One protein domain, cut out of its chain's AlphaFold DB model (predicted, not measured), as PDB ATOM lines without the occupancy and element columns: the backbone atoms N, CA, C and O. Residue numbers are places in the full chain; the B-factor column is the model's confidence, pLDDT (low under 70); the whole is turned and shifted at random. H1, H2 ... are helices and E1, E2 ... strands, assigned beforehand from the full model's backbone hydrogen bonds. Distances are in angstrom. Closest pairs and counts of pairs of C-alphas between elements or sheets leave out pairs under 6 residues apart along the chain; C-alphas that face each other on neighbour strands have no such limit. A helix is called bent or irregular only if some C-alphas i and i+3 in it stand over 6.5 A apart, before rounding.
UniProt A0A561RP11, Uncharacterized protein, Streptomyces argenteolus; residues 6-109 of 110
ATOM      1  N   VAL A   6      12.388  14.532 -44.231       96.06
ATOM      2  CA  VAL A   6      13.348  15.119 -43.288       96.06
ATOM      3  C   VAL A   6      14.446  14.099 -42.993       96.06
ATOM      4  O   VAL A   6      14.172  12.988 -42.554       96.06
ATOM      5  N   THR A   7      15.693  14.484 -43.241       97.31
ATOM      6  CA  THR A   7      16.886  13.657 -42.990       97.31
ATOM      7  C   THR A   7      17.601  14.053 -41.706       97.31
ATOM      8  O   THR A   7      18.221  13.211 -41.069       97.31
ATOM      9  N   HIS A   8      17.519  15.329 -41.330       97.00
ATOM     10  CA  HIS A   8      18.073  15.866 -40.091       97.00
ATOM     11  C   HIS A   8      17.144  16.949 -39.566       97.00
ATOM     12  O   HIS A   8      16.570  17.699 -40.358       97.00
ATOM     13  N   LEU A   9      17.044  17.046 -38.246       97.12
ATOM     14  CA  LEU A   9      16.227  18.037 -37.567       97.12
ATOM     15  C   LEU A   9      17.012  18.595 -36.379       97.12
ATOM     16  O   LEU A   9      17.556  17.827 -35.588       97.12
ATOM     17  N   HIS A  10      17.082  19.916 -36.272       97.69
ATOM     18  CA  HIS A  10      17.761  20.616 -35.187       97.69
ATOM     19  C   HIS A  10      16.804  21.630 -34.567       97.69
ATOM     20  O   HIS A  10      16.257  22.461 -35.290       97.69
ATOM     21  N   LEU A  11      16.572  21.544 -33.256       97.75
ATOM     22  CA  LEU A  11      15.734  22.508 -32.542       97.75
ATOM     23  C   LEU A  11      16.461  23.853 -32.513       97.75
ATOM     24  O   LEU A  11      17.610  23.919 -32.087       97.75
ATOM     25  N   LEU A  12      15.803  24.903 -32.988       97.62
ATOM     26  CA  LEU A  12      16.328  26.265 -32.950       97.62
ATOM     27  C   LEU A  12      15.748  27.057 -31.782       97.62
ATOM     28  O   LEU A  12      16.470  27.810 -31.141       97.62
ATOM     29  N   LEU A  13      14.450  26.892 -31.523       97.00
ATOM     30  CA  LEU A  13      13.730  27.703 -30.553       97.00
ATOM     31  C   LEU A  13      12.572  26.923 -29.941       97.00
ATOM     32  O   LEU A  13      11.876  26.171 -30.625       97.00
ATOM     33  N   GLU A  14      12.357  27.148 -28.654       97.31
ATOM     34  CA  GLU A  14      11.226  26.650 -27.883       97.31
ATOM     35  C   GLU A  14      10.652  27.832 -27.105       97.31
ATOM     36  O   GLU A  14      11.348  28.417 -26.276       97.31
ATOM     37  N   GLN A  15       9.417  28.232 -27.413       94.69
ATOM     38  CA  GLN A  15       8.797  29.376 -26.745       94.69
ATOM     39  C   GLN A  15       7.273  29.327 -26.759       94.69
ATOM     40  O   GLN A  15       6.645  28.772 -27.660       94.69
ATOM     41  N   TRP A  16       6.678  29.975 -25.762       93.50
ATOM     42  CA  TRP A  16       5.257  30.298 -25.754       93.50
ATOM     43  C   TRP A  16       5.001  31.588 -26.541       93.50
ATOM     44  O   TRP A  16       5.711  32.574 -26.345       93.50
ATOM     45  N   ARG A  17       3.966  31.610 -27.384       91.44
ATOM     46  CA  ARG A  17       3.453  32.829 -28.033       91.44
ATOM     47  C   ARG A  17       1.930  32.910 -27.839       91.44
ATOM     48  O   ARG A  17       1.277  31.867 -27.785       91.44
ATOM     49  N   PRO A  18       1.352  34.116 -27.681       90.00
ATOM     50  CA  PRO A  18      -0.072  34.288 -27.384       90.00
ATOM     51  C   PRO A  18      -0.985  34.155 -28.616       90.00
ATOM     52  O   PRO A  18      -2.158  34.498 -28.518       90.00
ATOM     53  N   ASP A  19      -0.479  33.646 -29.744       88.12
ATOM     54  CA  ASP A  19      -1.184  33.654 -31.024       88.12
ATOM     55  C   ASP A  19      -2.546  32.933 -30.975       88.12
ATOM     56  O   ASP A  19      -2.676  31.793 -30.512       88.12
ATOM     57  N   HIS A  20      -3.590  33.613 -31.450       81.88
ATOM     58  CA  HIS A  20      -4.965  33.140 -31.360       81.88
ATOM     59  C   HIS A  20      -5.235  31.900 -32.231       81.88
ATOM     60  O   HIS A  20      -5.106  31.900 -33.456       81.88
ATOM     61  N   CYS A  21      -5.758  30.838 -31.609       78.62
ATOM     62  CA  CYS A  21      -6.336  29.710 -32.338       78.62
ATOM     63  C   CYS A  21      -7.769  30.029 -32.795       78.62
ATOM     64  O   CYS A  21      -8.545  30.643 -32.066       78.62
ATOM     65  N   ARG A  22      -8.197  29.481 -33.942       74.50
ATOM     66  CA  ARG A  22      -9.624  29.493 -34.339       74.50
ATOM     67  C   ARG A  22     -10.529  28.704 -33.383       74.50
ATOM     68  O   ARG A  22     -11.749  28.822 -33.460       74.50
ATOM     69  N   ARG A  23      -9.960  27.839 -32.540       77.88
ATOM     70  CA  ARG A  23     -10.705  27.049 -31.550       77.88
ATOM     71  C   ARG A  23     -10.841  27.833 -30.253       77.88
ATOM     72  O   ARG A  23      -9.879  28.450 -29.811       77.88
ATOM     73  N   THR A  24     -12.002  27.727 -29.608       78.56
ATOM     74  CA  THR A  24     -12.209  28.280 -28.267       78.56
ATOM     75  C   THR A  24     -11.217  27.643 -27.284       78.56
ATOM     76  O   THR A  24     -11.240  26.416 -27.130       78.56
ATOM     77  N   PRO A  25     -10.350  28.431 -26.626       77.75
ATOM     78  CA  PRO A  25      -9.388  27.904 -25.667       77.75
ATOM     79  C   PRO A  25     -10.091  27.347 -24.427       77.75
ATOM     80  O   PRO A  25     -11.071  27.914 -23.948       77.75
ATOM     81  N   SER A  26      -9.552  26.267 -23.862       80.94
ATOM     82  CA  SER A  26      -9.916  25.763 -22.529       80.94
ATOM     83  C   SER A  26      -8.927  26.194 -21.431       80.94
ATOM     84  O   SER A  26      -9.069  25.779 -20.282       80.94
ATOM     85  N   GLY A  27      -7.929  27.017 -21.775       82.38
ATOM     86  CA  GLY A  27      -6.843  27.490 -20.910       82.38
ATOM     87  C   GLY A  27      -6.257  28.819 -21.417       82.38
ATOM     88  O   GLY A  27      -6.955  29.528 -22.145       82.38
ATOM     89  N   PRO A  28      -5.008  29.177 -21.046       83.25
ATOM     90  CA  PRO A  28      -4.343  30.374 -21.562       83.25
ATOM     91  C   PRO A  28      -4.379  30.427 -23.092       83.25
ATOM     92  O   PRO A  28      -4.153  29.414 -23.754       83.25
ATOM     93  N   VAL A  29      -4.685  31.603 -23.640       87.75
ATOM     94  CA  VAL A  29      -4.675  31.842 -25.088       87.75
ATOM     95  C   VAL A  29      -3.233  31.782 -25.587       87.75
ATOM     96  O   VAL A  29      -2.353  32.405 -24.992       87.75
ATOM     97  N   GLY A  30      -3.006  31.024 -26.657       90.12
ATOM     98  CA  GLY A  30      -1.703  30.884 -27.294       90.12
ATOM     99  C   GLY A  30      -1.289  29.435 -27.499       90.12
ATOM    100  O   GLY A  30      -2.060  28.496 -27.264       90.12
ATOM    101  N   HIS A  31      -0.040  29.266 -27.919       91.75
ATOM    102  CA  HIS A  31       0.555  27.968 -28.183       91.75
ATOM    103  C   HIS A  31       1.995  27.901 -27.676       91.75
ATOM    104  O   HIS A  31       2.741  28.882 -27.654       91.75
ATOM    105  N   HIS A  32       2.393  26.687 -27.300       93.75
ATOM    106  CA  HIS A  32       3.785  26.354 -27.059       93.75
ATOM    107  C   HIS A  32       4.397  25.816 -28.351       93.75
ATOM    108  O   HIS A  32       3.943  24.797 -28.879       93.75
ATOM    109  N   TRP A  33       5.405  26.511 -28.864       95.44
ATOM    110  CA  TRP A  33       6.015  26.235 -30.155       95.44
ATOM    111  C   TRP A  33       7.401  25.620 -29.998       95.44
ATOM    112  O   TRP A  33       8.202  26.066 -29.180       95.44
ATOM    113  N   TRP A  34       7.700  24.651 -30.863       97.69
ATOM    114  CA  TRP A  34       9.050  24.147 -31.108       97.69
ATOM    115  C   TRP A  34       9.389  24.380 -32.577       97.69
ATOM    116  O   TRP A  34       8.742  23.816 -33.465       97.69
ATOM    117  N   ILE A  35      10.390  25.215 -32.837       96.69
ATOM    118  CA  ILE A  35      10.825  25.577 -34.186       96.69
ATOM    119  C   ILE A  35      12.123  24.848 -34.501       96.69
ATOM    120  O   ILE A  35      13.090  24.914 -33.743       96.69
ATOM    121  N   PHE A  36      12.159  24.172 -35.647       96.88
ATOM    122  CA  PHE A  36      13.293  23.353 -36.054       96.88
ATOM    123  C   PHE A  36      13.844  23.771 -37.415       96.88
ATOM    124  O   PHE A  36      13.093  24.061 -38.345       96.88
ATOM    125  N   GLN A  37      15.163  23.669 -37.569       96.12
ATOM    126  CA  GLN A  37      15.814  23.617 -38.870       96.12
ATOM    127  C   GLN A  37      15.822  22.173 -39.378       96.12
ATOM    128  O   GLN A  37      16.395  21.283 -38.745       96.12
ATOM    129  N   GLY A  38      15.210  21.936 -40.537       95.31
ATOM    130  CA  GLY A  38      15.211  20.633 -41.198       95.31
ATOM    131  C   GLY A  38      16.149  20.594 -42.405       95.31
ATOM    132  O   GLY A  38      16.105  21.486 -43.249       95.31
ATOM    133  N   LYS A  39      16.948  19.529 -42.546       96.56
ATOM    134  CA  LYS A  39      17.538  19.151 -43.843       96.56
ATOM    135  C   LYS A  39      16.646  18.119 -44.500       96.56
ATOM    136  O   LYS A  39      16.317  17.109 -43.877       96.56
ATOM    137  N   VAL A  40      16.301  18.331 -45.760       96.25
ATOM    138  CA  VAL A  40      15.328  17.497 -46.471       96.25
ATOM    139  C   VAL A  40      15.898  16.910 -47.753       96.25
ATOM    140  O   VAL A  40      16.834  17.452 -48.336       96.25
ATOM    141  N   SER A  41      15.315  15.799 -48.189       96.50
ATOM    142  CA  SER A  41      15.552  15.183 -49.490       96.50
ATOM    143  C   SER A  41      14.233  14.951 -50.233       96.50
ATOM    144  O   SER A  41      13.145  15.023 -49.650       96.50
ATOM    145  N   GLY A  42      14.339  14.676 -51.533       93.50
ATOM    146  CA  GLY A  42      13.194  14.514 -52.427       93.50
ATOM    147  C   GLY A  42      12.785  15.817 -53.110       93.50
ATOM    148  O   GLY A  42      13.540  16.787 -53.141       93.50
ATOM    149  N   SER A  43      11.578  15.816 -53.667       91.19
ATOM    150  CA  SER A  43      11.017  16.936 -54.426       91.19
ATOM    151  C   SER A  43       9.714  17.397 -53.789       91.19
ATOM    152  O   SER A  43       8.975  16.585 -53.236       91.19
ATOM    153  N   LEU A  44       9.405  18.691 -53.898       90.81
ATOM    154  CA  LEU A  44       8.111  19.219 -53.467       90.81
ATOM    155  C   LEU A  44       6.981  18.489 -54.207       90.81
ATOM    156  O   LEU A  44       6.884  18.556 -55.431       90.81
ATOM    157  N   CYS A  45       6.128  17.802 -53.453       89.00
ATOM    158  CA  CYS A  45       4.952  17.092 -53.948       89.00
ATOM    159  C   CYS A  45       3.802  17.291 -52.946       89.00
ATOM    160  O   CYS A  45       3.516  16.419 -52.119       89.00
ATOM    161  N   PRO A  46       3.207  18.494 -52.920       87.25
ATOM    162  CA  PRO A  46       2.244  18.850 -51.895       87.25
ATOM    163  C   PRO A  46       0.863  18.242 -52.121       87.25
ATOM    164  O   PRO A  46       0.332  18.219 -53.229       87.25
ATOM    165  N   SER A  47       0.231  17.837 -51.021       85.94
ATOM    166  CA  SER A  47      -1.203  17.556 -50.984       85.94
ATOM    167  C   SER A  47      -1.987  18.852 -51.185       85.94
ATOM    168  O   SER A  47      -1.911  19.761 -50.356       85.94
ATOM    169  N   THR A  48      -2.800  18.900 -52.238       80.88
ATOM    170  CA  THR A  48      -3.661  20.050 -52.566       80.88
ATOM    171  C   THR A  48      -4.728  20.338 -51.508       80.88
ATOM    172  O   THR A  48      -5.281  21.432 -51.490       80.88
ATOM    173  N   ARG A  49      -5.016  19.384 -50.612       84.31
ATOM    174  CA  ARG A  49      -5.962  19.565 -49.498       84.31
ATOM    175  C   ARG A  49      -5.372  20.318 -48.310       84.31
ATOM    176  O   ARG A  49      -6.125  20.870 -47.522       84.31
ATOM    177  N   GLU A  50      -4.051  20.282 -48.151       80.12
ATOM    178  CA  GLU A  50      -3.382  20.758 -46.934       80.12
ATOM    179  C   GLU A  50      -2.467  21.952 -47.182       80.12
ATOM    180  O   GLU A  50      -2.267  22.754 -46.278       80.12
ATOM    181  N   VAL A  51      -1.887  22.070 -48.379       81.44
ATOM    182  CA  VAL A  51      -0.902  23.112 -48.678       81.44
ATOM    183  C   VAL A  51      -1.289  23.820 -49.965       81.44
ATOM    184  O   VAL A  51      -1.401  23.196 -51.022       81.44
ATOM    185  N   ARG A  52      -1.461  25.140 -49.884       78.94
ATOM    186  CA  ARG A  52      -1.721  25.997 -51.042       78.94
ATOM    187  C   ARG A  52      -0.389  26.572 -51.537       78.94
ATOM    188  O   ARG A  52       0.249  27.333 -50.826       78.94
ATOM    189  N   ALA A  53       0.025  26.176 -52.742       79.69
ATOM    190  CA  ALA A  53       1.168  26.730 -53.486       79.69
ATOM    191  C   ALA A  53       2.516  26.823 -52.720       79.69
ATOM    192  O   ALA A  53       3.085  27.913 -52.611       79.69
ATOM    193  N   PRO A  54       3.079  25.704 -52.221       86.38
ATOM    194  CA  PRO A  54       4.399  25.748 -51.607       86.38
ATOM    195  C   PRO A  54       5.470  26.038 -52.657       86.38
ATOM    196  O   PRO A  54       5.445  25.503 -53.767       86.38
ATOM    197  N   ARG A  55       6.439  26.859 -52.269       87.75
ATOM    198  CA  ARG A  55       7.569  27.259 -53.101       87.75
ATOM    199  C   ARG A  55       8.833  27.318 -52.260       87.75
ATOM    200  O   ARG A  55       8.774  27.612 -51.068       87.75
ATOM    201  N   TRP A  56       9.967  27.063 -52.898       90.44
ATOM    202  CA  TRP A  56      11.256  27.433 -52.332       90.44
ATOM    203  C   TRP A  56      11.423  28.945 -52.434       90.44
ATOM    204  O   TRP A  56      11.067  29.535 -53.453       90.44
ATOM    205  N   ILE A  57      11.955  29.551 -51.381       90.12
ATOM    206  CA  ILE A  57      12.276  30.974 -51.334       90.12
ATOM    207  C   ILE A  57      13.720  31.141 -50.880       90.12
ATOM    208  O   ILE A  57      14.207  30.379 -50.042       90.12
ATOM    209  N   HIS A  58      14.402  32.126 -51.451       91.12
ATOM    210  CA  HIS A  58      15.696  32.563 -50.947       91.12
ATOM    211  C   HIS A  58      15.525  33.443 -49.700       91.12
ATOM    212  O   HIS A  58      14.484  34.089 -49.560       91.12
ATOM    213  N   PRO A  59      16.541  33.517 -48.820       88.69
ATOM    214  CA  PRO A  59      16.511  34.395 -47.648       88.69
ATOM    215  C   PRO A  59      16.141  35.851 -47.978       88.69
ATOM    216  O   PRO A  59      15.303  36.438 -47.304       88.69
ATOM    217  N   ASP A  60      16.647  36.398 -49.084       86.69
ATOM    218  CA  ASP A  60      16.329  37.776 -49.494       86.69
ATOM    219  C   ASP A  60      14.835  37.968 -49.822       86.69
ATOM    220  O   ASP A  60      14.257  39.022 -49.572       86.69
ATOM    221  N   GLN A  61      14.179  36.931 -50.354       89.44
ATOM    222  CA  GLN A  61      12.737  36.948 -50.618       89.44
ATOM    223  C   GLN A  61      11.930  36.786 -49.324       89.44
ATOM    224  O   GLN A  61      10.819  37.301 -49.221       89.44
ATOM    225  N   LEU A  62      12.478  36.074 -48.334       90.81
ATOM    226  CA  LEU A  62      11.856  35.934 -47.020       90.81
ATOM    227  C   LEU A  62      11.762  37.290 -46.310       90.81
ATOM    228  O   LEU A  62      10.704  37.612 -45.774       90.81
ATOM    229  N   GLN A  63      12.826  38.096 -46.380       90.31
ATOM    230  CA  GLN A  63      12.841  39.460 -45.847       90.31
ATOM    231  C   GLN A  63      11.715  40.316 -46.450       90.31
ATOM    232  O   GLN A  63      10.944  40.926 -45.713       90.31
ATOM    233  N   GLN A  64      11.543  40.281 -47.776       86.50
ATOM    234  CA  GLN A  64      10.461  41.010 -48.453       86.50
ATOM    235  C   GLN A  64       9.076  40.581 -47.945       86.50
ATOM    236  O   GLN A  64       8.219  41.419 -47.678       86.50
ATOM    237  N   HIS A  65       8.847  39.276 -47.767       86.44
ATOM    238  CA  HIS A  65       7.571  38.774 -47.250       86.44
ATOM    239  C   HIS A  65       7.287  39.205 -45.802       86.44
ATOM    240  O   HIS A  65       6.122  39.415 -45.457       86.44
ATOM    241  N   ALA A  66       8.323  39.361 -44.971       86.81
ATOM    242  CA  ALA A  66       8.185  39.891 -43.616       86.81
ATOM    243  C   ALA A  66       7.830  41.390 -43.621       86.81
ATOM    244  O   ALA A  66       6.956  41.816 -42.871       86.81
ATOM    245  N   GLU A  67       8.429  42.176 -44.517       82.75
ATOM    246  CA  GLU A  67       8.115  43.603 -44.684       82.75
ATOM    247  C   GLU A  67       6.670  43.828 -45.155       82.75
ATOM    248  O   GLU A  67       5.988  44.732 -44.670       82.75
ATOM    249  N   TYR A  68       6.158  42.974 -46.051       72.44
ATOM    250  CA  TYR A  68       4.772  43.062 -46.522       72.44
ATOM    251  C   TYR A  68       3.734  42.752 -45.438       72.44
ATOM    252  O   TYR A  68       2.637  43.311 -45.492       72.44
ATOM    253  N   ALA A  69       4.064  41.924 -44.441       65.94
ATOM    254  CA  ALA A  69       3.158  41.630 -43.328       65.94
ATOM    255  C   ALA A  69       2.798  42.891 -42.512       65.94
ATOM    256  O   ALA A  69       1.688  42.999 -42.001       65.94
ATOM    257  N   ASN A  70       3.694  43.884 -42.460       60.69
ATOM    258  CA  ASN A  70       3.451  45.178 -41.810       60.69
ATOM    259  C   ASN A  70       2.429  46.051 -42.571       60.69
ATOM    260  O   ASN A  70       1.734  46.871 -41.975       60.69
ATOM    261  N   GLY A  71       2.328  45.889 -43.897       54.09
ATOM    262  CA  GLY A  71       1.462  46.711 -44.749       54.09
ATOM    263  C   GLY A  71      -0.020  46.324 -44.727       54.09
ATOM    264  O   GLY A  71      -0.856  47.141 -45.103       54.09
ATOM    265  N   TRP A  72      -0.349  45.104 -44.288       57.25
ATOM    266  CA  TRP A  72      -1.685  44.514 -44.432       57.25
ATOM    267  C   TRP A  72      -2.068  43.704 -43.186       57.25
ATOM    268  O   TRP A  72      -2.104  42.478 -43.200       57.25
ATOM    269  N   LEU A  73      -2.382  44.401 -42.091       58.19
ATOM    270  CA  LEU A  73      -2.981  43.795 -40.890       58.19
ATOM    271  C   LEU A  73      -4.503  43.559 -41.037       58.19
ATOM    272  O   LEU A  73      -5.169  43.178 -40.076       58.19
ATOM    273  N   SER A  74      -5.075  43.779 -42.229       52.22
ATOM    274  CA  SER A  74      -6.446  43.394 -42.571       52.22
ATOM    275  C   SER A  74      -6.479  42.017 -43.234       52.22
ATOM    276  O   SER A  74      -5.796  41.762 -44.224       52.22
ATOM    277  N   SER A  75      -7.331  41.134 -42.716       52.56
ATOM    278  CA  SER A  75      -7.450  39.716 -43.090       52.56
ATOM    279  C   SER A  75      -7.798  39.430 -44.562       52.56
ATOM    280  O   SER A  75      -7.799  38.268 -44.961       52.56
ATOM    281  N   GLU A  76      -8.132  40.446 -45.362       49.62
ATOM    282  CA  GLU A  76      -8.646  40.289 -46.731       49.62
ATOM    283  C   GLU A  76      -7.561  40.132 -47.817       49.62
ATOM    284  O   GLU A  76      -7.865  39.606 -48.884       49.62
ATOM    285  N   GLU A  77      -6.291  40.476 -47.554       46.47
ATOM    286  CA  GLU A  77      -5.222  40.510 -48.581       46.47
ATOM    287  C   GLU A  77      -3.963  39.699 -48.217       46.47
ATOM    288  O   GLU A  77      -2.863  39.933 -48.724       46.47
ATOM    289  N   PHE A  78      -4.124  38.663 -47.386       53.06
ATOM    290  CA  PHE A  78      -3.071  37.718 -46.984       53.06
ATOM    291  C   PHE A  78      -2.625  36.760 -48.122       53.06
ATOM    292  O   PHE A  78      -2.424  35.567 -47.926       53.06
ATOM    293  N   GLU A  79      -2.506  37.232 -49.362       55.16
ATOM    294  CA  GLU A  79      -1.966  36.423 -50.467       55.16
ATOM    295  C   GLU A  79      -0.435  36.586 -50.610       55.16
ATOM    296  O   GLU A  79       0.207  35.769 -51.275       55.16
ATOM    297  N   SER A  80       0.181  37.592 -49.963       61.16
ATOM    298  CA  SER A  80       1.598  37.953 -50.185       61.16
ATOM    299  C   SER A  80       2.494  38.107 -48.940       61.16
ATOM    300  O   SER A  80       3.718  38.154 -49.104       61.16
ATOM    301  N   GLY A  81       1.936  38.135 -47.723       73.19
ATOM    302  CA  GLY A  81       2.680  38.316 -46.462       73.19
ATOM    303  C   GLY A  81       2.845  37.038 -45.627       73.19
ATOM    304  O   GLY A  81       2.205  36.021 -45.892       73.19
ATOM    305  N   LEU A  82       3.720  37.092 -44.618       82.62
ATOM    306  CA  LEU A  82       3.833  36.066 -43.569       82.62
ATOM    307  C   LEU A  82       2.816  36.313 -42.452       82.62
ATOM    308  O   LEU A  82       2.483  37.462 -42.167       82.62
ATOM    309  N   GLU A  83       2.334  35.249 -41.799       84.94
ATOM    310  CA  GLU A  83       1.413  35.414 -40.667       84.94
ATOM    311  C   GLU A  83       2.173  36.106 -39.524       84.94
ATOM    312  O   GLU A  83       3.367  35.829 -39.357       84.94
ATOM    313  N   PRO A  84       1.513  36.957 -38.716       87.75
ATOM    314  CA  PRO A  84       2.162  37.730 -37.654       87.75
ATOM    315  C   PRO A  84       3.113  36.912 -36.770       87.75
ATOM    316  O   PRO A  84       4.252  37.312 -36.529       87.75
ATOM    317  N   VAL A  85       2.692  35.710 -36.364       90.62
ATOM    318  CA  VAL A  85       3.499  34.832 -35.508       90.62
ATOM    319  C   VAL A  85       4.816  34.405 -36.172       90.62
ATOM    320  O   VAL A  85       5.852  34.334 -35.509       90.62
ATOM    321  N   TRP A  86       4.818  34.185 -37.493       91.69
ATOM    322  CA  TRP A  86       6.025  33.826 -38.237       91.69
ATOM    323  C   TRP A  86       6.998  34.996 -38.352       91.69
ATOM    324  O   TRP A  86       8.203  34.765 -38.281       91.69
ATOM    325  N   CYS A  87       6.515  36.236 -38.464       91.88
ATOM    326  CA  CYS A  87       7.382  37.416 -38.437       91.88
ATOM    327  C   CYS A  87       8.174  37.499 -37.125       91.88
ATOM    328  O   CYS A  87       9.388  37.689 -37.163       91.88
ATOM    329  N   CYS A  88       7.513  37.278 -35.982       92.25
ATOM    330  CA  CYS A  88       8.172  37.251 -34.675       92.25
ATOM    331  C   CYS A  88       9.230  36.143 -34.597       92.25
ATOM    332  O   CYS A  88      10.377  36.416 -34.266       92.25
ATOM    333  N   PHE A  89       8.877  34.906 -34.961       95.31
ATOM    334  CA  PHE A  89       9.821  33.784 -34.911       95.31
ATOM    335  C   PHE A  89      11.045  33.988 -35.799       95.31
ATOM    336  O   PHE A  89      12.163  33.679 -35.397       95.31
ATOM    337  N   LEU A  90      10.846  34.470 -37.024       94.81
ATOM    338  CA  LEU A  90      11.949  34.680 -37.955       94.81
ATOM    339  C   LEU A  90      12.852  35.827 -37.508       94.81
ATOM    340  O   LEU A  90      14.055  35.753 -37.738       94.81
ATOM    341  N   HIS A  91      12.291  36.852 -36.864       94.56
ATOM    342  CA  HIS A  91      13.072  37.911 -36.238       94.56
ATOM    343  C   HIS A  91      13.881  37.385 -35.042       94.56
ATOM    344  O   HIS A  91      15.085  37.616 -34.987       94.56
ATOM    345  N   ASP A  92      13.264  36.618 -34.133       95.12
ATOM    346  CA  ASP A  92      13.952  36.012 -32.978       95.12
ATOM    347  C   ASP A  92      15.110  35.092 -33.402       95.12
ATOM    348  O   ASP A  92      16.103  34.952 -32.693       95.12
ATOM    349  N   LEU A  93      14.971  34.445 -34.563       95.56
ATOM    350  CA  LEU A  93      15.983  33.580 -35.170       95.56
ATOM    351  C   LEU A  93      17.003  34.337 -36.036       95.56
ATOM    352  O   LEU A  93      17.825  33.690 -36.684       95.56
ATOM    353  N   GLU A  94      16.932  35.669 -36.087       95.25
ATOM    354  CA  GLU A  94      17.795  36.541 -36.897       95.25
ATOM    355  C   GLU A  94      17.755  36.219 -38.409       95.25
ATOM    356  O   GLU A  94      18.697  36.490 -39.154       95.25
ATOM    357  N   LEU A  95      16.652  35.632 -38.888       94.12
ATOM    358  CA  LEU A  95      16.437  35.292 -40.302       94.12
ATOM    359  C   LEU A  95      15.811  36.439 -41.100       94.12
ATOM    360  O   LEU A  95      15.905  36.447 -42.327       94.12
ATOM    361  N   VAL A  96      15.173  37.385 -40.410       93.69
ATOM    362  CA  VAL A  96      14.680  38.649 -40.966       93.69
ATOM    363  C   VAL A  96      14.970  39.784 -39.991       93.69
ATOM    364  O   VAL A  96      15.053  39.576 -38.783       93.69
ATOM    365  N   THR A  97      15.105  41.000 -40.508       93.56
ATOM    366  CA  THR A  97      15.252  42.218 -39.706       93.56
ATOM    367  C   THR A  97      13.968  43.030 -39.780       93.56
ATOM    368  O   THR A  97      13.521  43.379 -40.873       93.56
ATOM    369  N   LEU A  98      13.388  43.355 -38.625       90.19
ATOM    370  CA  LEU A  98      12.189  44.182 -38.513       90.19
ATOM    371  C   LEU A  98      12.452  45.333 -37.528       90.19
ATOM    372  O   LEU A  98      13.036  45.102 -36.467       90.19
ATOM    373  N   PRO A  99      12.048  46.576 -37.842       90.75
ATOM    374  CA  PRO A  99      12.077  47.676 -36.883       90.75
ATOM    375  C   PRO A  99      11.239  47.364 -35.635       90.75
ATOM    376  O   PRO A  99      10.164  46.778 -35.742       90.75
ATOM    377  N   SER A 100      11.660  47.841 -34.459       88.94
ATOM    378  CA  SER A 100      10.920  47.615 -33.202       88.94
ATOM    379  C   SER A 100       9.462  48.075 -33.274       88.94
ATOM    380  O   SER A 100       8.576  47.378 -32.803       88.94
ATOM    381  N   ALA A 101       9.197  49.200 -33.947       87.25
ATOM    382  CA  ALA A 101       7.836  49.703 -34.131       87.25
ATOM    383  C   ALA A 101       6.938  48.756 -34.949       87.25
ATOM    384  O   ALA A 101       5.723  48.757 -34.761       87.25
ATOM    385  N   ASP A 102       7.516  47.967 -35.856       87.44
ATOM    386  CA  ASP A 102       6.773  46.985 -36.645       87.44
ATOM    387  C   ASP A 102       6.527  45.715 -35.824       87.44
ATOM    388  O   ASP A 102       5.425  45.172 -35.857       87.44
ATOM    389  N   LEU A 103       7.508  45.293 -35.020       87.69
ATOM    390  CA  LEU A 103       7.339  44.195 -34.066       87.69
ATOM    391  C   LEU A 103       6.222  44.494 -33.061       87.69
ATOM    392  O   LEU A 103       5.334  43.664 -32.897       87.69
ATOM    393  N   ASP A 104       6.195  45.696 -32.478       88.50
ATOM    394  CA  ASP A 104       5.150  46.110 -31.531       88.50
ATOM    395  C   ASP A 104       3.741  46.023 -32.153       88.50
ATOM    396  O   ASP A 104       2.776  45.615 -31.503       88.50
ATOM    397  N   ARG A 105       3.604  46.391 -33.436       85.69
ATOM    398  CA  ARG A 105       2.329  46.303 -34.172       85.69
ATOM    399  C   ARG A 105       1.917  44.866 -34.455       85.69
ATOM    400  O   ARG A 105       0.734  44.552 -34.365       85.69
ATOM    401  N   ILE A 106       2.876  44.019 -34.817       86.25
ATOM    402  CA  ILE A 106       2.660  42.593 -35.073       86.25
ATOM    403  C   ILE A 106       2.248  41.889 -33.777       86.25
ATOM    404  O   ILE A 106       1.280  41.134 -33.777       86.25
ATOM    405  N   GLU A 107       2.920  42.171 -32.660       85.81
ATOM    406  CA  GLU A 107       2.598  41.575 -31.361       85.81
ATOM    407  C   GLU A 107       1.207  41.973 -30.854       85.81
ATOM    408  O   GLU A 107       0.540  41.167 -30.210       85.81
ATOM    409  N   ALA A 108       0.729  43.173 -31.196       85.38
ATOM    410  CA  ALA A 108      -0.612  43.629 -30.837       85.38
ATOM    411  C   ALA A 108      -1.755  42.856 -31.529       85.38
ATOM    412  O   ALA A 108      -2.909  43.014 -31.126       85.38
ATOM    413  N   VAL A 109      -1.459  42.061 -32.566       81.94
ATOM    414  CA  VAL A 109      -2.454  41.277 -33.321       81.94
ATOM    415  C   VAL A 109      -2.254  39.761 -33.234       81.94
ATOM    416  O   VAL A 109      -2.974  39.029 -33.916       81.94
TER     417      VAL A 109
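Overview. This is residues 6 to 109 of the 110 residues of an uncharacterized protein of Streptomyces argenteolus (UniProt A0A561RP11). What does the model look like? A long, bent hairpin of two strands, E1 and E2, stands along one side of a cluster of three crossed helices, with H2 on the side of the cluster toward the hairpin and H1 and H3 beyond it. Residues 22 to 27 and residues 47 to 53 stick out as free loops. What is it made of? The printed part has 104 residues, with two named strands and then three named helices in the order E1, E2, H1, H2, H3; the class is mixed, and the sheet E1 - E2 is antiparallel. It is only just compact, close to loose, with a radius of gyration of the C-alphas of 15.1 A and spans of 39 by 34 by 29 A.

Arrangement. How are the strands paired? E1, residues 6 to 17, and E2, residues 31 to 41, form an antiparallel hairpin at 162 degrees, with N 10 and O 37 at 2.9 A and N 33 and O 15 at 2.8 A, both within hydrogen-bond range. E1 bends by 61 degrees at residue 10, and E2 by 53 degrees at residue 37. Which helix comes nearest to the hairpin? The closest C-alphas of E1 and H2, residues 84 to 92, are those of Arg 17 and Val 85, 7.7 A apart. E2 and H2 are only just apart, at 8.3 A. How do the helices meet? H1, residues 59 to 71, only just touches H2, with residues 66 to 69 alone and 3 pairs of C-alphas within 8 A, the closest being Ala 66 and Cys 87 at 5.8 A; the tilt is steep, 46 degrees, opposite ways. H2 and H3, residues 100 to 107, touch as a helical hairpin at a steep tilt of 44 degrees, opposite ways, the C-alphas of Pro 84 and Ile 106 being closest at 5.5 A. H1 also only just touches H3, with residue 70 alone and 3 pairs of C-alphas within 8 A, the C-alphas of Asn 70 and Asp 102 being closest at 6.4 A; their lines are about perpendicular at 73 degrees. What of the helix backbones? Every O i to N i+4 pair is within hydrogen-bond range in H2 and H3, and 7 of 9 are in H1.

Along the chain. Where do the strands run? E1 starts at C-alpha 6, (13.348, 15.119, -43.288), and is 25.4 A long; E2 is 29.0 A long. Where are the helices? H1 starts at C-alpha 59, (16.511, 34.395, -47.648), and is 19.7 A long; H2 is 12.8 A long. H3, 10.4 A long, ends at C-alpha 107, (2.598, 41.575, -31.361).

Size, cuts and confidence. How far does it reach, and is it cut? The two C-alphas farthest apart, those of Gly 42 and Ala 101, are 40.0 A apart, and the printed part has no cut. Which links are long? Those from E1 to E2, E2 to H1 and H1 to H2 are long, with 13, 17 and 12 residues. Where is confidence low? Residues 69 to 80 are under 70, while the mean pLDDT of the printed part is 85.3.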